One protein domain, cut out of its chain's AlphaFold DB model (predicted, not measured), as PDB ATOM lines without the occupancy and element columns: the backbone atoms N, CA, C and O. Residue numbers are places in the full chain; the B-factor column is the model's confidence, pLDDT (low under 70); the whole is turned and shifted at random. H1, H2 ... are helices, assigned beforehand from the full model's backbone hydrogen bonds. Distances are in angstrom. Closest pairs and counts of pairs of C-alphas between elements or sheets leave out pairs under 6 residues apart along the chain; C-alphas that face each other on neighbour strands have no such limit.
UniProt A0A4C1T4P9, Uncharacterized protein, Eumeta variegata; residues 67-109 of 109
ATOM      1  N   ASP A  67       2.773 -22.573  18.576       80.56
ATOM      2  CA  ASP A  67       3.414 -23.499  19.504       80.56
ATOM      3  C   ASP A  67       3.770 -24.788  18.759       80.56
ATOM      4  O   ASP A  67       2.900 -25.517  18.275       80.56
ATOM      5  N   ILE A  68       5.066 -25.045  18.607       77.44
ATOM      6  CA  ILE A  68       5.554 -26.251  17.944       77.44
ATOM      7  C   ILE A  68       5.717 -27.319  19.018       77.44
ATOM      8  O   ILE A  68       6.652 -27.266  19.822       77.44
ATOM      9  N   LYS A  69       4.835 -28.325  18.998       76.06
ATOM     10  CA  LYS A  69       4.902 -29.467  19.914       76.06
ATOM     11  C   LYS A  69       6.272 -30.144  19.793       76.06
ATOM     12  O   LYS A  69       6.539 -30.864  18.836       76.06
ATOM     13  N   ASN A  70       7.121 -29.924  20.795       71.88
ATOM     14  CA  ASN A  70       8.434 -30.545  20.938       71.88
ATOM     15  C   ASN A  70       9.344 -30.366  19.703       71.88
ATOM     16  O   ASN A  70       9.630 -31.319  18.974       71.88
ATOM     17  N   VAL A  71       9.803 -29.131  19.475       68.38
ATOM     18  CA  VAL A  71      10.663 -28.722  18.341       68.38
ATOM     19  C   VAL A  71      11.840 -29.673  18.105       68.38
ATOM     20  O   VAL A  71      12.168 -29.974  16.964       68.38
ATOM     21  N   PHE A  72      12.467 -30.186  19.165       66.69
ATOM     22  CA  PHE A  72      13.653 -31.030  19.028       66.69
ATOM     23  C   PHE A  72      13.354 -32.492  18.697       66.69
ATOM     24  O   PHE A  72      14.212 -33.145  18.110       66.69
ATOM     25  N   ASN A  73      12.177 -33.010  19.054       70.38
ATOM     26  CA  ASN A  73      11.802 -34.388  18.710       70.38
ATOM     27  C   ASN A  73      10.982 -34.469  17.418       70.38
ATOM     28  O   ASN A  73      10.901 -35.536  16.821       70.38
ATOM     29  N   SER A  74      10.363 -33.367  16.992       71.56
ATOM     30  CA  SER A  74       9.596 -33.300  15.742       71.56
ATOM     31  C   SER A  74      10.430 -32.847  14.541       71.56
ATOM     32  O   SER A  74      10.045 -33.099  13.400       71.56
ATOM     33  N   ALA A  75      11.570 -32.186  14.764       77.31
ATOM     34  CA  ALA A  75      12.422 -31.746  13.674       77.31
ATOM     35  C   ALA A  75      13.124 -32.926  12.986       77.31
ATOM     36  O   ALA A  75      13.757 -33.772  13.619       77.31
ATOM     37  N   ASN A  76      13.059 -32.944  11.655       82.38
ATOM     38  CA  ASN A  76      13.742 -33.947  10.854       82.38
ATOM     39  C   ASN A  76      15.264 -33.692  10.861       82.38
ATOM     40  O   ASN A  76      15.750 -32.652  10.400       82.38
ATOM     41  N   CYS A  77      16.009 -34.671  11.374       80.94
ATOM     42  CA  CYS A  77      17.453 -34.602  11.573       80.94
ATOM     43  C   CYS A  77      18.242 -34.459  10.261       80.94
ATOM     44  O   CYS A  77      19.275 -33.790  10.251       80.94
ATOM     45  N   ASP A  78      17.737 -34.984   9.142       83.75
ATOM     46  CA  ASP A  78      18.387 -34.856   7.832       83.75
ATOM     47  C   ASP A  78      18.337 -33.416   7.323       83.75
ATOM     48  O   ASP A  78      19.325 -32.900   6.790       83.75
ATOM     49  N   TYR A  79      17.205 -32.734   7.527       85.38
ATOM     50  CA  TYR A  79      17.069 -31.319   7.179       85.38
ATOM     51  C   TYR A  79      17.978 -30.444   8.046       85.38
ATOM     52  O   TYR A  79      18.621 -29.530   7.523       85.38
ATOM     53  N   ILE A  80      18.089 -30.750   9.346       84.56
ATOM     54  CA  ILE A  80      19.043 -30.076  10.237       84.56
ATOM     55  C   ILE A  80      20.467 -30.298   9.725       84.56
ATOM     56  O   ILE A  80      21.211 -29.335   9.542       84.56
ATOM     57  N   MET A  81      20.842 -31.543   9.424       86.31
ATOM     58  CA  MET A  81      22.194 -31.867   8.983       86.31
ATOM     59  C   MET A  81      22.554 -31.142   7.686       86.31
ATOM     60  O   MET A  81      23.619 -30.532   7.617       86.31
ATOM     61  N   GLN A  82      21.649 -31.121   6.699       87.25
ATOM     62  CA  GLN A  82      21.812 -30.363   5.453       87.25
ATOM     63  C   GLN A  82      22.009 -28.861   5.699       87.25
ATOM     64  O   GLN A  82      22.871 -28.246   5.068       87.25
ATOM     65  N   ALA A  83      21.251 -28.265   6.623       86.38
ATOM     66  CA  ALA A  83      21.408 -26.857   6.976       86.38
ATOM     67  C   ALA A  83      22.792 -26.571   7.586       86.38
ATOM     68  O   ALA A  83      23.430 -25.584   7.215       86.38
ATOM     69  N   LEU A  84      23.301 -27.461   8.446       86.50
ATOM     70  CA  LEU A  84      24.652 -27.346   9.012       86.50
ATOM     71  C   LEU A  84      25.736 -27.453   7.928       86.50
ATOM     72  O   LEU A  84      26.739 -26.742   7.995       86.50
ATOM     73  N   GLN A  85      25.537 -28.299   6.905       87.44
ATOM     74  CA  GLN A  85      26.461 -28.363   5.763       87.44
ATOM     75  C   GLN A  85      26.467 -27.045   4.983       87.44
ATOM     76  O   GLN A  85      27.538 -26.526   4.682       87.44
ATOM     77  N   LYS A  86      25.284 -26.476   4.705       88.88
ATOM     78  CA  LYS A  86      25.140 -25.189   4.000       88.88
ATOM     79  C   LYS A  86      25.779 -24.025   4.762       88.88
ATOM     80  O   LYS A  86      26.283 -23.103   4.133       88.88
ATOM     81  N   LYS A  87      25.796 -24.080   6.099       83.12
ATOM     82  CA  LYS A  87      26.484 -23.102   6.961       83.12
ATOM     83  C   LYS A  87      27.996 -23.342   7.103       83.12
ATOM     84  O   LYS A  87      28.626 -22.701   7.934       83.12
ATOM     85  N   ASN A  88      28.589 -24.246   6.315       84.94
ATOM     86  CA  ASN A  88      30.019 -24.580   6.353       84.94
ATOM     87  C   ASN A  88      30.532 -24.996   7.740       84.94
ATOM     88  O   ASN A  88      31.705 -24.809   8.064       84.94
ATOM     89  N   ILE A  89      29.673 -25.611   8.560       83.38
ATOM     90  CA  ILE A  89      30.091 -26.082   9.878       83.38
ATOM     91  C   ILE A  89      31.107 -27.232   9.717       83.38
ATOM     92  O   ILE A  89      30.863 -28.169   8.932       83.38
ATOM     93  N   PRO A  90      32.240 -27.191  10.451       87.81
ATOM     94  CA  PRO A  90      33.278 -28.213  10.414       87.81
ATOM     95  C   PRO A  90      32.739 -29.647  10.467       87.81
ATOM     96  O   PRO A  90      31.829 -29.975  11.229       87.81
ATOM     97  N   GLY A  91      33.338 -30.537   9.670       84.81
ATOM     98  CA  GLY A  91      32.898 -31.934   9.566       84.81
ATOM     99  C   GLY A  91      32.931 -32.695  10.898       84.81
ATOM    100  O   GLY A  91      32.094 -33.564  11.117       84.81
ATOM    101  N   CYS A  92      33.849 -32.341  11.806       84.81
ATOM    102  CA  CYS A  92      33.908 -32.899  13.160       84.81
ATOM    103  C   CYS A  92      32.627 -32.599  13.959       84.81
ATOM    104  O   CYS A  92      32.003 -33.509  14.497       84.81
ATOM    105  N   LEU A  93      32.172 -31.344  13.942       83.06
ATOM    106  CA  LEU A  93      30.962 -30.906  14.641       83.06
ATOM    107  C   LEU A  93      29.708 -31.570  14.067       83.06
ATOM    108  O   LEU A  93      28.850 -32.040  14.811       83.06
ATOM    109  N   ARG A  94      29.638 -31.693  12.737       86.81
ATOM    110  CA  ARG A  94      28.544 -32.413  12.070       86.81
ATOM    111  C   ARG A  94      28.482 -33.886  12.477       86.81
ATOM    112  O   ARG A  94      27.386 -34.400  12.665       86.81
ATOM    113  N   LYS A  95      29.626 -34.554  12.669       86.81
ATOM    114  CA  LYS A  95      29.672 -35.944  13.164       86.81
ATOM    115  C   LYS A  95      29.171 -36.066  14.605       86.81
ATOM    116  O   LYS A  95      28.406 -36.981  14.887       86.81
ATOM    117  N   ILE A  96      29.549 -35.136  15.487       87.12
ATOM    118  CA  ILE A  96      29.058 -35.104  16.876       87.12
ATOM    119  C   ILE A  96      27.535 -34.927  16.895       87.12
ATOM    120  O   ILE A  96      26.830 -35.694  17.545       87.12
ATOM    121  N   MET A  97      27.016 -33.966  16.125       84.50
ATOM    122  CA  MET A  97      25.572 -33.741  16.009       84.50
ATOM    123  C   MET A  97      24.847 -34.947  15.403       84.50
ATOM    124  O   MET A  97      23.792 -35.325  15.899       84.50
ATOM    125  N   ALA A  98      25.415 -35.590  14.378       84.44
ATOM    126  CA  ALA A  98      24.839 -36.793  13.779       84.44
ATOM    127  C   ALA A  98      24.752 -37.953  14.782       84.44
ATOM    128  O   ALA A  98      23.714 -38.607  14.851       84.44
ATOM    129  N   SER A  99      25.795 -38.172  15.590       83.12
ATOM    130  CA  SER A  99      25.772 -39.169  16.670       83.12
ATOM    131  C   SER A  99      24.670 -38.848  17.680       83.12
ATOM    132  O   SER A  99      23.830 -39.690  17.969       83.12
ATOM    133  N   TYR A 100      24.606 -37.593  18.130       80.81
ATOM    134  CA  TYR A 100      23.613 -37.144  19.103       80.81
ATOM    135  C   TYR A 100      22.165 -37.262  18.607       80.81
ATOM    136  O   TYR A 100      21.256 -37.471  19.408       80.81
ATOM    137  N   PHE A 101      21.931 -37.115  17.302       78.69
ATOM    138  CA  PHE A 101      20.616 -37.326  16.698       78.69
ATOM    139  C   PHE A 101      20.293 -38.807  16.469       78.69
ATOM    140  O   PHE A 101      19.136 -39.188  16.622       78.69
ATOM    141  N   SER A 102      21.292 -39.636  16.155       75.00
ATOM    142  CA  SER A 102      21.111 -41.077  15.910       75.00
ATOM    143  C   SER A 102      20.721 -41.843  17.177       75.00
ATOM    144  O   SER A 102      19.958 -42.801  17.104       75.00
ATOM    145  N   ASP A 103      21.188 -41.384  18.341       69.31
ATOM    146  CA  ASP A 103      20.897 -42.007  19.638       69.31
ATOM    147  C   ASP A 103      19.518 -41.623  20.208       69.31
ATOM    148  O   ASP A 103      19.113 -42.098  21.276       69.31
ATOM    149  N   ARG A 104      18.758 -40.760  19.519       67.62
ATOM    150  CA  ARG A 104      17.416 -40.384  19.968       67.62
ATOM    151  C   ARG A 104      16.401 -41.436  19.546       67.62
ATOM    152  O   ARG A 104      15.948 -41.473  18.408       67.62
ATOM    153  N   VAL A 105      15.964 -42.240  20.510       55.28
ATOM    154  CA  VAL A 105      14.762 -43.063  20.362       55.28
ATOM    155  C   VAL A 105      13.555 -42.127  20.288       55.28
ATOM    156  O   VAL A 105      13.238 -41.434  21.257       55.28
ATOM    157  N   GLN A 106      12.879 -42.092  19.138       55.50
ATOM    158  CA  GLN A 106      11.590 -41.422  18.992       55.50
ATOM    159  C   GLN A 106      10.573 -42.139  19.888       55.50
ATOM    160  O   GLN A 106       9.996 -43.158  19.519       55.50
ATOM    161  N   LYS A 107      10.396 -41.637  21.111       46.34
ATOM    162  CA  LYS A 107       9.369 -42.117  22.032       46.34
ATOM    163  C   LYS A 107       8.043 -41.491  21.598       46.34
ATOM    164  O   LYS A 107       7.765 -40.335  21.910       46.34
ATOM    165  N   SER A 108       7.305 -42.218  20.770       40.56
ATOM    166  CA  SER A 108       5.916 -41.906  20.444       40.56
ATOM    167  C   SER A 108       5.045 -42.488  21.557       40.56
ATOM    168  O   SER A 108       5.026 -43.708  21.710       40.56
ATOM    169  N   ASP A 109       4.394 -41.624  22.336       45.34
ATOM    170  CA  ASP A 109       3.283 -42.000  23.226       45.34
ATOM    171  C   ASP A 109       1.960 -42.008  22.444       45.34
ATOM    172  O   ASP A 109       1.764 -41.081  21.615       45.34
TER     173      ASP A 109
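AT A GLANCE: This is residues 67 to 109 of the 109 residues of an uncharacterized protein of Eumeta variegata (UniProt A0A4C1T4P9). A helical hairpin, H2 and H3 side by side and running opposite ways, makes one end of this flat domain, and a single short helical turn, H1, lies off the hairpin beyond the first residue of H2. The last residues, 103 to 109, trail away from H3 toward the same end as H1, so that the hairpin's turn and this tail make the two ends of the longest axis. The printed part has 43 residues with three named helices, H1, H2 and H3 in that order, and no named strand; the class is all helix. The whole is loose, with a radius of gyration of the C-alphas of 11.6 A, and spans 35 by 23 by 12 A.

IN THESE COORDINATES: The printed part begins at Asp 67, with its C-alpha at (3.414, -23.499, 19.504). H1 is residues 71 to 74, 5.4 A from first to last C-alpha. H2 is residues 77 to 86, 14.3 A long, and its first C-alpha is at (17.453, -34.602, 11.573). H3, the longest helix, is residues 91 to 102, 16.2 A long, and ends with C-alpha 102 at (21.111, -41.077, 15.910).

HOW THE PARTS SIT: H1 is joined to H2 by a tight link of 2 residues, yet the two are apart. H1 and H3 are apart too. H2 and H3 form a helical hairpin over a tight link of 4 residues. They touch, with 5 pairs of C-alphas within 8 A; the closest C-alphas are those of Cys 77 and Phe 101, 6.6 A apart. Their lines stand at a shallow tilt of 10 degrees, opposite ways. In H2 and H3 every O i to N i+4 pair is within hydrogen-bond range; H1 is too short for such a pair, and its one O i to N i+3 pair is not within range.

THE WHOLE: The two C-alphas farthest apart, those of Asn 88 and Asp 109, are 36.1 A apart. The printed part has no cut, and neither link is long. Asp 109 is the chain's last residue. The mean pLDDT of the printed part is 77.2, and residues 71 to 72 and 103 to 109 are under 70.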